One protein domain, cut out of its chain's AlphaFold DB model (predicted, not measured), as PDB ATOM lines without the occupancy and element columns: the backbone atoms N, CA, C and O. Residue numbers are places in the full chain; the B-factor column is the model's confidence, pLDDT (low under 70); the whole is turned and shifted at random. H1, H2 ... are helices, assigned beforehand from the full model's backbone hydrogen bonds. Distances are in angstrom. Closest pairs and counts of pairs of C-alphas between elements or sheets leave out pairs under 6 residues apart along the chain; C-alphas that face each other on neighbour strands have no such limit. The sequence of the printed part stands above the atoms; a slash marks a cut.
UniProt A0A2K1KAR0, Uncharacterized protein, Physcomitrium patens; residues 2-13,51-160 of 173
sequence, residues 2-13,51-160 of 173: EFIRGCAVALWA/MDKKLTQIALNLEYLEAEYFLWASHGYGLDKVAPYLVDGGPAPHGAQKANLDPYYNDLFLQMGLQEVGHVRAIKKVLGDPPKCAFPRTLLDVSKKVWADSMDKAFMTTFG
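Overview. This is residues 2 to 13 and 51 to 160 of the 173 residues of an uncharacterized protein of Physcomitrium patens (UniProt A0A2K1KAR0). Two long helices, H2 and H4, run side by side in opposite ways as the core, with short H3 close to both of them and loops at residues 92 to 95 and 139 to 141 on the side of H2 turned from H4. H1 and H5 lie off towards one end, and residues 153 to 159 of H5 stick out. The printed part has 122 residues with five named helices, H1 to H5, and no named strand: all helix, compact, radius of gyration of the C-alphas 15.4 A, spans 45 by 34 by 22 A.

Arrangement. H2, residues 51 to 75, touches H4, residues 103 to 127, at a shallow tilt of 29 degrees; the closest C-alphas, of Phe 70 and Gly 113, are 4.7 A apart. With residues 67 to 71 alone, H2 only just touches H3, residues 79 to 82, with 3 pairs of C-alphas within 8 A; the closest, of Glu 68 and Leu 79, are 6.4 A apart. H1, residues 2 to 13, and H5, residues 144 to 159, touch no helix. In H1, H2, H4 and H5 every O i to N i+4 pair is within hydrogen-bond range; H3 is too short for one.

Along the chain. H2 spans 35.9 A from C-alpha 51 at (41.269, -41.854, 7.942), H4 36.3 A, H5 21.2 A to C-alpha 159 at (28.659, -11.075, 4.036), H1 16.9 A and H3 4.8 A.

Size, cuts and confidence. The C-alphas farthest apart, of Pro 130 and Gly 160, are 47.6 A apart. Residues 14 to 50 are not printed, a gap of 26.0 A between C-alphas 13 and 51. The links H3 to H4 and H4 to H5 are long. The pLDDT is under 70 at residues 2 to 13, 53 and 128 to 132.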
ATOM      1  N   GLU A   2      31.071  -9.914 -18.535       35.50
ATOM      2  CA  GLU A   2      31.869  -9.737 -17.293       35.50
ATOM      3  C   GLU A   2      31.419 -10.627 -16.109       35.50
ATOM      4  O   GLU A   2      32.242 -11.152 -15.364       35.50
ATOM      5  N   PHE A   3      30.112 -10.884 -15.976       38.72
ATOM      6  CA  PHE A   3      29.547 -11.702 -14.891       38.72
ATOM      7  C   PHE A   3      29.945 -13.194 -14.961       38.72
ATOM      8  O   PHE A   3      30.154 -13.833 -13.932       38.72
ATOM      9  N   ILE A   4      30.112 -13.736 -16.172       44.78
ATOM     10  CA  ILE A   4      30.488 -15.143 -16.405       44.78
ATOM     11  C   ILE A   4      31.982 -15.348 -16.108       44.78
ATOM     12  O   ILE A   4      32.362 -16.339 -15.486       44.78
ATOM     13  N   ARG A   5      32.820 -14.356 -16.447       43.34
ATOM     14  CA  ARG A   5      34.256 -14.355 -16.120       43.34
ATOM     15  C   ARG A   5      34.488 -14.324 -14.607       43.34
ATOM     16  O   ARG A   5      35.354 -15.036 -14.110       43.34
ATOM     17  N   GLY A   6      33.672 -13.558 -13.875       38.03
ATOM     18  CA  GLY A   6      33.695 -13.518 -12.410       38.03
ATOM     19  C   GLY A   6      33.268 -14.837 -11.753       38.03
ATOM     20  O   GLY A   6      33.894 -15.257 -10.784       38.03
ATOM     21  N   CYS A   7      32.262 -15.529 -12.301       43.81
ATOM     22  CA  CYS A   7      31.779 -16.803 -11.754       43.81
ATOM     23  C   CYS A   7      32.787 -17.954 -11.914       43.81
ATOM     24  O   CYS A   7      32.938 -18.748 -10.989       43.81
ATOM     25  N   ALA A   8      33.519 -18.022 -13.032       44.12
ATOM     26  CA  ALA A   8      34.538 -19.055 -13.246       44.12
ATOM     27  C   ALA A   8      35.729 -18.920 -12.274       44.12
ATOM     28  O   ALA A   8      36.214 -19.916 -11.741       44.12
ATOM     29  N   VAL A   9      36.160 -17.686 -11.986       44.81
ATOM     30  CA  VAL A   9      37.228 -17.408 -11.005       44.81
ATOM     31  C   VAL A   9      36.726 -17.583  -9.566       44.81
ATOM     32  O   VAL A   9      37.458 -18.077  -8.711       44.81
ATOM     33  N   ALA A  10      35.463 -17.236  -9.292       38.03
ATOM     34  CA  ALA A  10      34.851 -17.435  -7.982       38.03
ATOM     35  C   ALA A  10      34.656 -18.922  -7.645       38.03
ATOM     36  O   ALA A  10      34.903 -19.293  -6.506       38.03
ATOM     37  N   LEU A  11      34.295 -19.778  -8.609       46.06
ATOM     38  CA  LEU A  11      34.245 -21.236  -8.420       46.06
ATOM     39  C   LEU A  11      35.641 -21.825  -8.179       46.06
ATOM     40  O   LEU A  11      35.801 -22.629  -7.266       46.06
ATOM     41  N   TRP A  12      36.664 -21.349  -8.898       46.44
ATOM     42  CA  TRP A  12      38.069 -21.693  -8.633       46.44
ATOM     43  C   TRP A  12      38.497 -21.355  -7.196       46.44
ATOM     44  O   TRP A  12      39.081 -22.183  -6.498       46.44
ATOM     45  N   ALA A  13      38.172 -20.147  -6.725       38.53
ATOM     46  CA  ALA A  13      38.473 -19.728  -5.362       38.53
ATOM     47  C   ALA A  13      37.622 -20.479  -4.323       38.53
ATOM     48  O   ALA A  13      38.143 -20.837  -3.275       38.53
ATOM     49  N   MET A  51      41.220 -43.204   8.496       75.56
ATOM     50  CA  MET A  51      41.269 -41.854   7.942       75.56
ATOM     51  C   MET A  51      41.583 -41.871   6.444       75.56
ATOM     52  O   MET A  51      40.844 -41.267   5.677       75.56
ATOM     53  N   ASP A  52      42.605 -42.615   6.012       72.75
ATOM     54  CA  ASP A  52      42.990 -42.697   4.594       72.75
ATOM     55  C   ASP A  52      41.832 -43.201   3.727       72.75
ATOM     56  O   ASP A  52      41.568 -42.676   2.645       72.75
ATOM     57  N   LYS A  53      41.084 -44.192   4.231       69.81
ATOM     58  CA  LYS A  53      39.887 -44.710   3.553       69.81
ATOM     59  C   LYS A  53      38.821 -43.630   3.407       69.81
ATOM     60  O   LYS A  53      38.309 -43.427   2.309       69.81
ATOM     61  N   LYS A  54      38.515 -42.920   4.496       73.25
ATOM     62  CA  LYS A  54      37.506 -41.856   4.501       73.25
ATOM     63  C   LYS A  54      37.894 -40.708   3.569       73.25
ATOM     64  O   LYS A  54      37.065 -40.254   2.789       73.25
ATOM     65  N   LEU A  55      39.157 -40.279   3.602       81.38
ATOM     66  CA  LEU A  55      39.670 -39.229   2.721       81.38
ATOM     67  C   LEU A  55      39.601 -39.643   1.252       81.38
ATOM     68  O   LEU A  55      39.155 -38.856   0.425       81.38
ATOM     69  N   THR A  56      39.956 -40.889   0.925       79.62
ATOM     70  CA  THR A  56      39.889 -41.356  -0.468       79.62
ATOM     71  C   THR A  56      38.444 -41.490  -0.958       79.62
ATOM     72  O   THR A  56      38.172 -41.266  -2.133       79.62
ATOM     73  N   GLN A  57      37.493 -41.805  -0.073       78.25
ATOM     74  CA  GLN A  57      36.072 -41.817  -0.427       78.25
ATOM     75  C   GLN A  57      35.519 -40.415  -0.691       78.25
ATOM     76  O   GLN A  57      34.755 -40.223  -1.636       78.25
ATOM     77  N   ILE A  58      35.918 -39.440   0.131       86.00
ATOM     78  CA  ILE A  58      35.587 -38.029  -0.089       86.00
ATOM     79  C   ILE A  58      36.176 -37.568  -1.423       86.00
ATOM     80  O   ILE A  58      35.444 -36.996  -2.223       86.00
ATOM     81  N   ALA A  59      37.450 -37.882  -1.681       88.50
ATOM     82  CA  ALA A  59      38.107 -37.562  -2.942       88.50
ATOM     83  C   ALA A  59      37.343 -38.166  -4.127       88.50
ATOM     84  O   ALA A  59      36.927 -37.433  -5.006       88.50
ATOM     85  N   LEU A  60      37.040 -39.469  -4.115       90.69
ATOM     86  CA  LEU A  60      36.324 -40.102  -5.226       90.69
ATOM     87  C   LEU A  60      34.932 -39.488  -5.479       90.69
ATOM     88  O   LEU A  60      34.548 -39.312  -6.631       90.69
ATOM     89  N   ASN A  61      34.181 -39.136  -4.428       92.19
ATOM     90  CA  ASN A  61      32.905 -38.425  -4.586       92.19
ATOM     91  C   ASN A  61      33.084 -37.021  -5.178       92.19
ATOM     92  O   ASN A  61      32.251 -36.598  -5.978       92.19
ATOM     93  N   LEU A  62      34.148 -36.313  -4.789       94.00
ATOM     94  CA  LEU A  62      34.475 -35.000  -5.337       94.00
ATOM     95  C   LEU A  62      34.825 -35.102  -6.826       94.00
ATOM     96  O   LEU A  62      34.233 -34.388  -7.625       94.00
ATOM     97  N   GLU A  63      35.667 -36.062  -7.212       96.31
ATOM     98  CA  GLU A  63      36.023 -36.264  -8.622       96.31
ATOM     99  C   GLU A  63      34.796 -36.637  -9.475       96.31
ATOM    100  O   GLU A  63      34.660 -36.183 -10.610       96.31
ATOM    101  N   TYR A  64      33.856 -37.435  -8.942       96.75
ATOM    102  CA  TYR A  64      32.582 -37.683  -9.629       96.75
ATOM    103  C   TYR A  64      31.772 -36.394  -9.803       96.75
ATOM    104  O   TYR A  64      31.224 -36.165 -10.879       96.75
ATOM    105  N   LEU A  65      31.683 -35.561  -8.761       96.19
ATOM    106  CA  LEU A  65      30.974 -34.285  -8.817       96.19
ATOM    107  C   LEU A  65      31.566 -33.360  -9.881       96.19
ATOM    108  O   LEU A  65      30.817 -32.822 -10.695       96.19
ATOM    109  N   GLU A  66      32.884 -33.188  -9.889       96.81
ATOM    110  CA  GLU A  66      33.563 -32.288 -10.818       96.81
ATOM    111  C   GLU A  66      33.495 -32.819 -12.257       96.81
ATOM    112  O   GLU A  66      33.128 -32.070 -13.167       96.81
ATOM    113  N   ALA A  67      33.711 -34.124 -12.465       98.00
ATOM    114  CA  ALA A  67      33.549 -34.757 -13.774       98.00
ATOM    115  C   ALA A  67      32.133 -34.563 -14.334       98.00
ATOM    116  O   ALA A  67      31.974 -34.134 -15.477       98.00
ATOM    117  N   GLU A  68      31.094 -34.854 -13.543       97.31
ATOM    118  CA  GLU A  68      29.712 -34.641 -13.973       97.31
ATOM    119  C   GLU A  68      29.452 -33.162 -14.262       97.31
ATOM    120  O   GLU A  68      28.954 -32.828 -15.336       97.31
ATOM    121  N   TYR A  69      29.831 -32.266 -13.351       95.94
ATOM    122  CA  TYR A  69      29.587 -30.836 -13.501       95.94
ATOM    123  C   TYR A  69      30.187 -30.274 -14.798       95.94
ATOM    124  O   TYR A  69      29.471 -29.677 -15.606       95.94
ATOM    125  N   PHE A  70      31.477 -30.507 -15.040       97.62
ATOM    126  CA  PHE A  70      32.179 -29.952 -16.196       97.62
ATOM    127  C   PHE A  70      31.736 -30.577 -17.530       97.62
ATOM    128  O   PHE A  70      31.551 -29.867 -18.529       97.62
ATOM    129  N   LEU A  71      31.513 -31.895 -17.565       98.00
ATOM    130  CA  LEU A  71      31.053 -32.583 -18.775       98.00
ATOM    131  C   LEU A  71      29.619 -32.180 -19.144       98.00
ATOM    132  O   LEU A  71      29.350 -31.848 -20.302       98.00
ATOM    133  N   TRP A  72      28.710 -32.123 -18.165       97.56
ATOM    134  CA  TRP A  72      27.341 -31.678 -18.415       97.56
ATOM    135  C   TRP A  72      27.292 -30.224 -18.855       97.56
ATOM    136  O   TRP A  72      26.670 -29.940 -19.877       97.56
ATOM    137  N   ALA A  73      27.994 -29.324 -18.166       96.25
ATOM    138  CA  ALA A  73      28.020 -27.915 -18.531       96.25
ATOM    139  C   ALA A  73      28.568 -27.689 -19.954       96.25
ATOM    140  O   ALA A  73      28.020 -26.863 -20.685       96.25
ATOM    141  N   SER A  74      29.583 -28.448 -20.390       96.69
ATOM    142  CA  SER A  74      30.149 -28.314 -21.741       96.69
ATOM    143  C   SER A  74      29.292 -28.969 -22.837       96.69
ATOM    144  O   SER A  74      28.987 -28.332 -23.850       96.69
ATOM    145  N   HIS A  75      28.870 -30.225 -22.665       95.50
ATOM    146  CA  HIS A  75      28.301 -31.038 -23.751       95.50
ATOM    147  C   HIS A  75      26.876 -31.551 -23.498       95.50
ATOM    148  O   HIS A  75      26.243 -32.072 -24.420       95.50
ATOM    149  N   GLY A  76      26.325 -31.358 -22.299       96.62
ATOM    150  CA  GLY A  76      24.987 -31.833 -21.939       96.62
ATOM    151  C   GLY A  76      24.912 -33.342 -21.709       96.62
ATOM    152  O   GLY A  76      23.863 -33.947 -21.927       96.62
ATOM    153  N   TYR A  77      26.029 -33.967 -21.341       97.50
ATOM    154  CA  TYR A  77      26.101 -35.354 -20.893       97.50
ATOM    155  C   TYR A  77      27.349 -35.563 -20.033       97.50
ATOM    156  O   TYR A  77      28.327 -34.841 -20.194       97.50
ATOM    157  N   GLY A  78      27.325 -36.575 -19.166       97.44
ATOM    158  CA  GLY A  78      28.403 -36.853 -18.215       97.44
ATOM    159  C   GLY A  78      29.119 -38.184 -18.432       97.44
ATOM    160  O   GLY A  78      29.281 -38.661 -19.566       97.44
ATOM    161  N   LEU A  79      29.530 -38.807 -17.323       98.06
ATOM    162  CA  LEU A  79      30.322 -40.040 -17.330       98.06
ATOM    163  C   LEU A  79      29.600 -41.207 -18.007       98.06
ATOM    164  O   LEU A  79      30.258 -42.032 -18.637       98.06
ATOM    165  N   ASP A  80      28.266 -41.222 -17.974       97.50
ATOM    166  CA  ASP A  80      27.438 -42.239 -18.636       97.50
ATOM    167  C   ASP A  80      27.694 -42.340 -20.149       97.50
ATOM    168  O   ASP A  80      27.457 -43.387 -20.749       97.50
ATOM    169  N   LYS A  81      28.196 -41.268 -20.780       97.81
ATOM    170  CA  LYS A  81      28.622 -41.294 -22.186       97.81
ATOM    171  C   LYS A  81      30.137 -41.317 -22.349       97.81
ATOM    172  O   LYS A  81      30.636 -42.022 -23.218       97.81
ATOM    173  N   VAL A  82      30.864 -40.536 -21.549       97.88
ATOM    174  CA  VAL A  82      32.312 -40.335 -21.737       97.88
ATOM    175  C   VAL A  82      33.129 -41.533 -21.256       97.88
ATOM    176  O   VAL A  82      34.102 -41.922 -21.900       97.88
ATOM    177  N   ALA A  83      32.747 -42.127 -20.126       96.94
ATOM    178  CA  ALA A  83      33.456 -43.240 -19.511       96.94
ATOM    179  C   ALA A  83      32.492 -44.100 -18.668       96.94
ATOM    180  O   ALA A  83      32.640 -44.171 -17.448       96.94
ATOM    181  N   PRO A  84      31.509 -44.781 -19.290       95.56
ATOM    182  CA  PRO A  84      30.453 -45.501 -18.566       95.56
ATOM    183  C   PRO A  84      30.985 -46.625 -17.666       95.56
ATOM    184  O   PRO A  84      30.381 -46.973 -16.659       95.56
ATOM    185  N   TYR A  85      32.156 -47.170 -17.985       92.62
ATOM    186  CA  TYR A  85      32.831 -48.162 -17.151       92.62
ATOM    187  C   TYR A  85      33.336 -47.593 -15.815       92.62
ATOM    188  O   TYR A  85      33.698 -48.358 -14.934       92.62
ATOM    189  N   LEU A  86      33.391 -46.265 -15.652       94.12
ATOM    190  CA  LEU A  86      33.807 -45.630 -14.405       94.12
ATOM    191  C   LEU A  86      32.649 -45.410 -13.430       94.12
ATOM    192  O   LEU A  86      32.936 -45.218 -12.253       94.12
ATOM    193  N   VAL A  87      31.383 -45.461 -13.859       93.56
ATOM    194  CA  VAL A  87      30.244 -45.201 -12.954       93.56
ATOM    195  C   VAL A  87      29.782 -46.436 -12.174       93.56
ATOM    196  O   VAL A  87      29.037 -46.280 -11.211       93.56
ATOM    197  N   ASP A  88      30.204 -47.642 -12.569       89.75
ATOM    198  CA  ASP A  88      29.832 -48.948 -11.982       89.75
ATOM    199  C   ASP A  88      28.325 -49.135 -11.744       89.75
ATOM    200  O   ASP A  88      27.896 -49.671 -10.721       89.75
ATOM    201  N   GLY A  89      27.495 -48.660 -12.675       89.06
ATOM    202  CA  GLY A  89      26.033 -48.732 -12.551       89.06
ATOM    203  C   GLY A  89      25.422 -47.729 -11.565       89.06
ATOM    204  O   GLY A  89      24.226 -47.807 -11.288       89.06
ATOM    205  N   GLY A  90      26.209 -46.781 -11.048       93.00
ATOM    206  CA  GLY A  90      25.721 -45.665 -10.242       93.00
ATOM    207  C   GLY A  90      24.759 -44.748 -11.016       93.00
ATOM    208  O   GLY A  90      24.910 -44.586 -12.232       93.00
ATOM    209  N   PRO A  91      23.776 -44.115 -10.348       95.94
ATOM    210  CA  PRO A  91      22.746 -43.309 -11.006       95.94
ATOM    211  C   PRO A  91      23.299 -42.014 -11.614       95.94
ATOM    212  O   PRO A  91      24.241 -41.435 -11.077       95.94
ATOM    213  N   ALA A  92      22.680 -41.553 -12.708       95.56
ATOM    214  CA  ALA A  92      22.970 -40.265 -13.347       95.56
ATOM    215  C   ALA A  92      22.746 -39.084 -12.383       95.56
ATOM    216  O   ALA A  92      21.885 -39.187 -11.501       95.56
ATOM    217  N   PRO A  93      23.469 -37.957 -12.537       95.50
ATOM    218  CA  PRO A  93      23.280 -36.813 -11.660       95.50
ATOM    219  C   PRO A  93      21.900 -36.178 -11.875       95.50
ATOM    220  O   PRO A  93      21.371 -36.123 -12.988       95.50
ATOM    221  N   HIS A  94      21.321 -35.657 -10.799       95.44
ATOM    222  CA  HIS A  94      20.069 -34.920 -10.833       95.44
ATOM    223  C   HIS A  94      20.310 -33.439 -11.143       95.44
ATOM    224  O   HIS A  94      21.209 -32.812 -10.586       95.44
ATOM    225  N   GLY A  95      19.483 -32.866 -12.022       93.00
ATOM    226  CA  GLY A  95      19.497 -31.431 -12.326       93.00
ATOM    227  C   GLY A  95      20.690 -30.942 -13.152       93.00
ATOM    228  O   GLY A  95      20.857 -29.732 -13.297       93.00
ATOM    229  N   ALA A  96      21.505 -31.851 -13.693       93.81
ATOM    230  CA  ALA A  96      22.596 -31.509 -14.595       93.81
ATOM    231  C   ALA A  96      22.065 -31.053 -15.962       93.81
ATOM    232  O   ALA A  96      21.113 -31.630 -16.491       93.81
ATOM    233  N   GLN A  97      22.674 -30.018 -16.542       94.62
ATOM    234  CA  GLN A  97      22.231 -29.445 -17.813       94.62
ATOM    235  C   GLN A  97      23.389 -28.830 -18.598       94.62
ATOM    236  O   GLN A  97      24.417 -28.462 -18.036       94.62
ATOM    237  N   LYS A  98      23.205 -28.693 -19.915       95.62
ATOM    238  CA  LYS A  98      24.160 -27.968 -20.754       95.62
ATOM    239  C   LYS A  98      24.107 -26.478 -20.431       95.62
ATOM    240  O   LYS A  98      23.034 -25.881 -20.479       95.62
ATOM    241  N   ALA A  99      25.263 -25.889 -20.144       94.44
ATOM    242  CA  ALA A  99      25.383 -24.463 -19.894       94.44
ATOM    243  C   ALA A  99      25.552 -23.687 -21.210       94.44
ATOM    244  O   ALA A  99      26.102 -24.188 -22.196       94.44
ATOM    245  N   ASN A 100      25.102 -22.435 -21.219       95.12
ATOM    246  CA  ASN A 100      25.326 -21.495 -22.310       95.12
ATOM    247  C   ASN A 100      26.731 -20.878 -22.204       95.12
ATOM    248  O   ASN A 100      26.902 -19.741 -21.762       95.12
ATOM    249  N   LEU A 101      27.743 -21.673 -22.550       92.69
ATOM    250  CA  LEU A 101      29.146 -21.264 -22.553       92.69
ATOM    251  C   LEU A 101      29.547 -20.753 -23.940       92.69
ATOM    252  O   LEU A 101      29.184 -21.350 -24.955       92.69
ATOM    253  N   ASP A 102      30.341 -19.682 -23.986       94.75
ATOM    254  CA  ASP A 102      31.035 -19.307 -25.220       94.75
ATOM    255  C   ASP A 102      32.105 -20.358 -25.589       94.75
ATOM    256  O   ASP A 102      32.458 -21.197 -24.753       94.75
ATOM    257  N   PRO A 103      32.628 -20.352 -26.831       95.94
ATOM    258  CA  PRO A 103      33.539 -21.397 -27.292       95.94
ATOM    259  C   PRO A 103      34.790 -21.583 -26.424       95.94
ATOM    260  O   PRO A 103      35.243 -22.713 -26.263       95.94
ATOM    261  N   TYR A 104      35.329 -20.506 -25.841       96.50
ATOM    262  CA  TYR A 104      36.521 -20.591 -24.998       96.50
ATOM    263  C   TYR A 104      36.211 -21.303 -23.679       96.50
ATOM    264  O   TYR A 104      36.912 -22.240 -23.300       96.50
ATOM    265  N   TYR A 105      35.138 -20.903 -22.988       94.50
ATOM    266  CA  TYR A 105      34.754 -21.573 -21.742       94.50
ATOM    267  C   TYR A 105      34.226 -22.984 -21.979       94.50
ATOM    268  O   TYR A 105      34.427 -23.845 -21.129       94.50
ATOM    269  N   ASN A 106      33.583 -23.245 -23.117       96.12
ATOM    270  CA  ASN A 106      33.144 -24.590 -23.465       96.12
ATOM    271  C   ASN A 106      34.332 -25.557 -23.583       96.12
ATOM    272  O   ASN A 106      34.296 -26.634 -22.987       96.12
ATOM    273  N   ASP A 107      35.390 -25.140 -24.287       97.38
ATOM    274  CA  ASP A 107      36.625 -25.914 -24.426       97.38
ATOM    275  C   ASP A 107      37.340 -26.088 -23.079       97.38
ATOM    276  O   ASP A 107      37.691 -27.206 -22.704       97.38
ATOM    277  N   LEU A 108      37.454 -25.018 -22.284       96.94
ATOM    278  CA  LEU A 108      38.029 -25.095 -20.940       96.94
ATOM    279  C   LEU A 108      37.268 -26.086 -20.046       96.94
ATOM    280  O   LEU A 108      37.883 -26.914 -19.383       96.94
ATOM    281  N   PHE A 109      35.933 -26.035 -20.037       97.06
ATOM    282  CA  PHE A 109      35.113 -26.953 -19.243       97.06
ATOM    283  C   PHE A 109      35.250 -28.395 -19.734       97.06
ATOM    284  O   PHE A 109      35.298 -29.309 -18.917       97.06
ATOM    285  N   LEU A 110      35.359 -28.622 -21.046       97.44
ATOM    286  CA  LEU A 110      35.648 -29.958 -21.563       97.44
ATOM    287  C   LEU A 110      37.006 -30.463 -21.053       97.44
ATOM    288  O   LEU A 110      37.090 -31.600 -20.590       97.44
ATOM    289  N   GLN A 111      38.050 -29.631 -21.102       97.69
ATOM    290  CA  GLN A 111      39.383 -30.002 -20.617       97.69
ATOM    291  C   GLN A 111      39.369 -30.354 -19.123       97.69
ATOM    292  O   GLN A 111      39.901 -31.401 -18.754       97.69
ATOM    293  N   MET A 112      38.701 -29.546 -18.291       97.50
ATOM    294  CA  MET A 112      38.516 -29.845 -16.865       97.50
ATOM    295  C   MET A 112      37.779 -31.175 -16.675       97.50
ATOM    296  O   MET A 112      38.290 -32.077 -16.023       97.50
ATOM    297  N   GLY A 113      36.637 -31.376 -17.340       97.81
ATOM    298  CA  GLY A 113      35.875 -32.624 -17.224       97.81
ATOM    299  C   GLY A 113      36.674 -33.871 -17.624       97.81
ATOM    300  O   GLY A 113      36.553 -34.917 -16.986       97.81
ATOM    301  N   LEU A 114      37.530 -33.778 -18.647       97.88
ATOM    302  CA  LEU A 114      38.411 -34.878 -19.055       97.88
ATOM    303  C   LEU A 114      39.546 -35.143 -18.053       97.88
ATOM    304  O   LEU A 114      39.959 -36.300 -17.912       97.88
ATOM    305  N   GLN A 115      40.034 -34.116 -17.352       97.88
ATOM    306  CA  GLN A 115      40.976 -34.293 -16.247       97.88
ATOM    307  C   GLN A 115      40.331 -35.108 -15.120       97.88
ATOM    308  O   GLN A 115      40.907 -36.118 -14.706       97.88
ATOM    309  N   GLU A 116      39.114 -34.751 -14.709       98.00
ATOM    310  CA  GLU A 116      38.438 -35.425 -13.592       98.00
ATOM    311  C   GLU A 116      38.051 -36.869 -13.935       98.00
ATOM    312  O   GLU A 116      38.174 -37.775 -13.112       98.00
ATOM    313  N   VAL A 117      37.719 -37.159 -15.202       97.81
ATOM    314  CA  VAL A 117      37.614 -38.549 -15.699       97.81
ATOM    315  C   VAL A 117      38.921 -39.321 -15.461       97.81
ATOM    316  O   VAL A 117      38.910 -40.503 -15.096       97.81
ATOM    317  N   GLY A 118      40.063 -38.668 -15.686       94.62
ATOM    318  CA  GLY A 118      41.389 -39.207 -15.400       94.62
ATOM    319  C   GLY A 118      41.610 -39.471 -13.910       94.62
ATOM    320  O   GLY A 118      42.109 -40.547 -13.563       94.62
ATOM    321  N   HIS A 119      41.200 -38.550 -13.039       94.50
ATOM    322  CA  HIS A 119      41.285 -38.709 -11.587       94.50
ATOM    323  C   HIS A 119      40.409 -39.847 -11.065       94.50
ATOM    324  O   HIS A 119      40.927 -40.729 -10.376       94.50
ATOM    325  N   VAL A 120      39.131 -39.915 -11.465       94.50
ATOM    326  CA  VAL A 120      38.229 -41.033 -11.125       94.50
ATOM    327  C   VAL A 120      38.891 -42.362 -11.492       94.50
ATOM    328  O   VAL A 120      38.992 -43.271 -10.665       94.50
ATOM    329  N   ARG A 121      39.431 -42.472 -12.713       93.06
ATOM    330  CA  ARG A 121      40.142 -43.675 -13.169       93.06
ATOM    331  C   ARG A 121      41.365 -43.995 -12.305       93.06
ATOM    332  O   ARG A 121      41.592 -45.162 -11.983       93.06
ATOM    333  N   ALA A 122      42.167 -42.993 -11.956       88.69
ATOM    334  CA  ALA A 122      43.371 -43.177 -11.153       88.69
ATOM    335  C   ALA A 122      43.037 -43.645  -9.729       88.69
ATOM    336  O   ALA A 122      43.604 -44.638  -9.266       88.69
ATOM    337  N   ILE A 123      42.073 -42.997  -9.069       84.94
ATOM    338  CA  ILE A 123      41.624 -43.366  -7.723       84.94
ATOM    339  C   ILE A 123      41.046 -44.781  -7.729       84.94
ATOM    340  O   ILE A 123      41.448 -45.612  -6.912       84.94
ATOM    341  N   LYS A 124      40.175 -45.109  -8.690       86.50
ATOM    342  CA  LYS A 124      39.602 -46.458  -8.815       86.50
ATOM    343  C   LYS A 124      40.664 -47.528  -9.047       86.50
ATOM    344  O   LYS A 124      40.621 -48.580  -8.412       86.50
ATOM    345  N   LYS A 125      41.675 -47.243  -9.873       84.06
ATOM    346  CA  LYS A 125      42.817 -48.144 -10.083       84.06
ATOM    347  C   LYS A 125      43.584 -48.420  -8.786       84.06
ATOM    348  O   LYS A 125      44.003 -49.554  -8.569       84.06
ATOM    349  N   VAL A 126      43.769 -47.410  -7.933       77.81
ATOM    350  CA  VAL A 126      44.461 -47.549  -6.637       77.81
ATOM    351  C   VAL A 126      43.601 -48.299  -5.616       77.81
ATOM    352  O   VAL A 126      44.110 -49.156  -4.896       77.81
ATOM    353  N   LEU A 127      42.299 -48.013  -5.571       76.50
ATOM    354  CA  LEU A 127      41.352 -48.642  -4.647       76.50
ATOM    355  C   LEU A 127      40.936 -50.069  -5.054       76.50
ATOM    356  O   LEU A 127      40.419 -50.822  -4.226       76.50
ATOM    357  N   GLY A 128      41.187 -50.459  -6.303       66.44
ATOM    358  CA  GLY A 128      40.879 -51.778  -6.845       66.44
ATOM    359  C   GLY A 128      39.472 -51.855  -7.440       66.44
ATOM    360  O   GLY A 128      38.475 -51.836  -6.711       66.44
ATOM    361  N   ASP A 129      39.439 -52.019  -8.762       58.66
ATOM    362  CA  ASP A 129      38.265 -52.133  -9.634       58.66
ATOM    363  C   ASP A 129      38.462 -53.347 -10.585       58.66
ATOM    364  O   ASP A 129      39.525 -53.393 -11.222       58.66
ATOM    365  N   PRO A 130      37.550 -54.355 -10.669       55.97
ATOM    366  CA  PRO A 130      36.268 -54.524  -9.955       55.97
ATOM    367  C   PRO A 130      36.280 -55.626  -8.851       55.97
ATOM    368  O   PRO A 130      36.866 -56.691  -9.056       55.97
ATOM    369  N   PRO A 131      35.546 -55.478  -7.721       59.97
ATOM    370  CA  PRO A 131      35.681 -54.453  -6.687       59.97
ATOM    371  C   PRO A 131      36.507 -54.931  -5.466       59.97
ATOM    372  O   PRO A 131      36.451 -56.097  -5.054       59.97
ATOM    373  N   LYS A 132      37.215 -53.993  -4.814       61.53
ATOM    374  CA  LYS A 132      37.707 -54.154  -3.425       61.53
ATOM    375  C   LYS A 132      37.442 -52.946  -2.523       61.53
ATOM    376  O   LYS A 132      37.044 -53.166  -1.384       61.53
ATOM    377  N   CYS A 133      37.662 -51.710  -2.994       70.56
ATOM    378  CA  CYS A 133      37.447 -50.499  -2.180       70.56
ATOM    379  C   CYS A 133      36.911 -49.270  -2.951       70.56
ATOM    380  O   CYS A 133      36.527 -48.290  -2.314       70.56
ATOM    381  N   ALA A 134      36.887 -49.290  -4.290       79.25
ATOM    382  CA  ALA A 134      36.221 -48.262  -5.093       79.25
ATOM    383  C   ALA A 134      34.699 -48.467  -5.065       79.25
ATOM    384  O   ALA A 134      34.244 -49.611  -5.072       79.25
ATOM    385  N   PHE A 135      33.928 -47.378  -5.035       84.44
ATOM    386  CA  PHE A 135      32.467 -47.437  -5.024       84.44
ATOM    387  C   PHE A 135      31.866 -46.811  -6.301       84.44
ATOM    388  O   PHE A 135      32.482 -45.909  -6.890       84.44
ATOM    389  N   PRO A 136      30.675 -47.280  -6.727       90.12
ATOM    390  CA  PRO A 136      29.943 -46.692  -7.846       90.12
ATOM    391  C   PRO A 136      29.646 -45.213  -7.619       90.12
ATOM    392  O   PRO A 136      29.487 -44.786  -6.478       90.12
ATOM    393  N   ARG A 137      29.500 -44.433  -8.691       92.88
ATOM    394  CA  ARG A 137      29.071 -43.028  -8.587       92.88
ATOM    395  C   ARG A 137      27.806 -42.928  -7.720       92.88
ATOM    396  O   ARG A 137      26.834 -43.642  -7.960       92.88
ATOM    397  N   THR A 138      27.819 -42.063  -6.710       91.44
ATOM    398  CA  THR A 138      26.645 -41.798  -5.861       91.44
ATOM    399  C   THR A 138      25.657 -40.875  -6.578       91.44
ATOM    400  O   THR A 138      25.999 -40.245  -7.576       91.44
ATOM    401  N   LEU A 139      24.410 -40.788  -6.101       94.12
ATOM    402  CA  LEU A 139      23.472 -39.806  -6.648       94.12
ATOM    403  C   LEU A 139      23.941 -38.394  -6.281       94.12
ATOM    404  O   LEU A 139      23.895 -38.000  -5.118       94.12
ATOM    405  N   LEU A 140      24.356 -37.640  -7.294       93.44
ATOM    406  CA  LEU A 140      24.771 -36.248  -7.168       93.44
ATOM    407  C   LEU A 140      23.611 -35.336  -7.562       93.44
ATOM    408  O   LEU A 140      23.095 -35.453  -8.672       93.44
ATOM    409  N   ASP A 141      23.210 -34.421  -6.684       93.62
ATOM    410  CA  ASP A 141      22.250 -33.364  -7.020       93.62
ATOM    411  C   ASP A 141      23.008 -32.075  -7.343       93.62
ATOM    412  O   ASP A 141      23.510 -31.384  -6.455       93.62
ATOM    413  N   VAL A 142      23.099 -31.774  -8.636       90.56
ATOM    414  CA  VAL A 142      23.743 -30.568  -9.171       90.56
ATOM    415  C   VAL A 142      22.711 -29.573  -9.700       90.56
ATOM    416  O   VAL A 142      23.032 -28.707 -10.514       90.56
ATOM    417  N   SER A 143      21.461 -29.676  -9.239       90.81
ATOM    418  CA  SER A 143      20.396 -28.760  -9.628       90.81
ATOM    419  C   SER A 143      20.700 -27.320  -9.213       90.81
ATOM    420  O   SER A 143      21.310 -27.042  -8.176       90.81
ATOM    421  N   LYS A 144      20.173 -26.370  -9.994       91.62
ATOM    422  CA  LYS A 144      20.233 -24.933  -9.690       91.62
ATOM    423  C   LYS A 144      19.832 -24.615  -8.246       91.62
ATOM    424  O   LYS A 144      20.430 -23.742  -7.630       91.62
ATOM    425  N   LYS A 145      18.845 -25.329  -7.693       93.19
ATOM    426  CA  LYS A 145      18.378 -25.118  -6.319       93.19
ATOM    427  C   LYS A 145      19.457 -25.455  -5.285       93.19
ATOM    428  O   LYS A 145      19.689 -24.646  -4.394       93.19
ATOM    429  N   VAL A 146      20.111 -26.615  -5.398       92.69
ATOM    430  CA  VAL A 146      21.166 -27.028  -4.453       92.69
ATOM    431  C   VAL A 146      22.332 -26.042  -4.470       92.69
ATOM    432  O   VAL A 146      22.829 -25.644  -3.413       92.69
ATOM    433  N   TRP A 147      22.720 -25.584  -5.658       91.44
ATOM    434  CA  TRP A 147      23.776 -24.590  -5.824       91.44
ATOM    435  C   TRP A 147      23.386 -23.210  -5.288       91.44
ATOM    436  O   TRP A 147      24.173 -22.594  -4.567       91.44
ATOM    437  N   ALA A 148      22.166 -22.748  -5.574       93.62
ATOM    438  CA  ALA A 148      21.633 -21.501  -5.036       93.62
ATOM    439  C   ALA A 148      21.599 -21.518  -3.503       93.62
ATOM    440  O   ALA A 148      22.132 -20.607  -2.875       93.62
ATOM    441  N   ASP A 149      21.052 -22.576  -2.898       93.69
ATOM    442  CA  ASP A 149      20.978 -22.723  -1.442       93.69
ATOM    443  C   ASP A 149      22.375 -22.756  -0.800       93.69
ATOM    444  O   ASP A 149      22.583 -22.185   0.273       93.69
ATOM    445  N   SER A 150      23.338 -23.422  -1.445       92.06
ATOM    446  CA  SER A 150      24.719 -23.504  -0.959       92.06
ATOM    447  C   SER A 150      25.413 -22.142  -0.996       92.06
ATOM    448  O   SER A 150      25.997 -21.722   0.006       92.06
ATOM    449  N   MET A 151      25.295 -21.414  -2.109       91.38
ATOM    450  CA  MET A 151      25.875 -20.077  -2.237       91.38
ATOM    451  C   MET A 151      25.181 -19.060  -1.332       91.38
ATOM    452  O   MET A 151      25.857 -18.259  -0.694       91.38
ATOM    453  N   ASP A 152      23.856 -19.118  -1.190       93.75
ATOM    454  CA  ASP A 152      23.123 -18.240  -0.275       93.75
ATOM    455  C   ASP A 152      23.551 -18.442   1.175       93.75
ATOM    456  O   ASP A 152      23.714 -17.462   1.902       93.75
ATOM    457  N   LYS A 153      23.764 -19.693   1.607       94.25
ATOM    458  CA  LYS A 153      24.304 -19.983   2.942       94.25
ATOM    459  C   LYS A 153      25.693 -19.374   3.109       94.25
ATOM    460  O   LYS A 153      25.914 -18.655   4.078       94.25
ATOM    461  N   ALA A 154      26.596 -19.605   2.154       92.00
ATOM    462  CA  ALA A 154      27.952 -19.064   2.206       92.00
ATOM    463  C   ALA A 154      27.952 -17.527   2.264       92.00
ATOM    464  O   ALA A 154      28.554 -16.932   3.157       92.00
ATOM    465  N   PHE A 155      27.220 -16.871   1.364       93.06
ATOM    466  CA  PHE A 155      27.164 -15.414   1.306       93.06
ATOM    467  C   PHE A 155      26.453 -14.803   2.517       93.06
ATOM    468  O   PHE A 155      26.877 -13.751   3.002       93.06
ATOM    469  N   MET A 156      25.430 -15.469   3.059       92.31
ATOM    470  CA  MET A 156      24.785 -15.029   4.293       92.31
ATOM    471  C   MET A 156      25.758 -15.088   5.472       92.31
ATOM    472  O   MET A 156      25.882 -14.111   6.204       92.31
ATOM    473  N   THR A 157      26.479 -16.199   5.635       93.44
ATOM    474  CA  THR A 157      27.437 -16.375   6.734       93.44
ATOM    475  C   THR A 157      28.621 -15.411   6.633       93.44
ATOM    476  O   THR A 157      29.062 -14.890   7.653       93.44
ATOM    477  N   THR A 158      29.135 -15.148   5.428       93.19
ATOM    478  CA  THR A 158      30.339 -14.319   5.241       93.19
ATOM    479  C   THR A 158      30.037 -12.826   5.102       93.19
ATOM    480  O   THR A 158      30.795 -12.000   5.603       93.19
ATOM    481  N   PHE A 159      28.948 -12.461   4.423       94.88
ATOM    482  CA  PHE A 159      28.659 -11.075   4.036       94.88
ATOM    483  C   PHE A 159      27.322 -10.546   4.575       94.88
ATOM    484  O   PHE A 159      26.981  -9.395   4.302       94.88
ATOM    485  N   GLY A 160      26.543 -11.362   5.294       95.19
ATOM    486  CA  GLY A 160      25.245 -10.963   5.848       95.19
ATOM    487  C   GLY A 160      24.153 -10.734   4.797       95.19
ATOM    488  O   GLY A 160      23.163 -10.060   5.080       95.19
TER     489      GLY A 160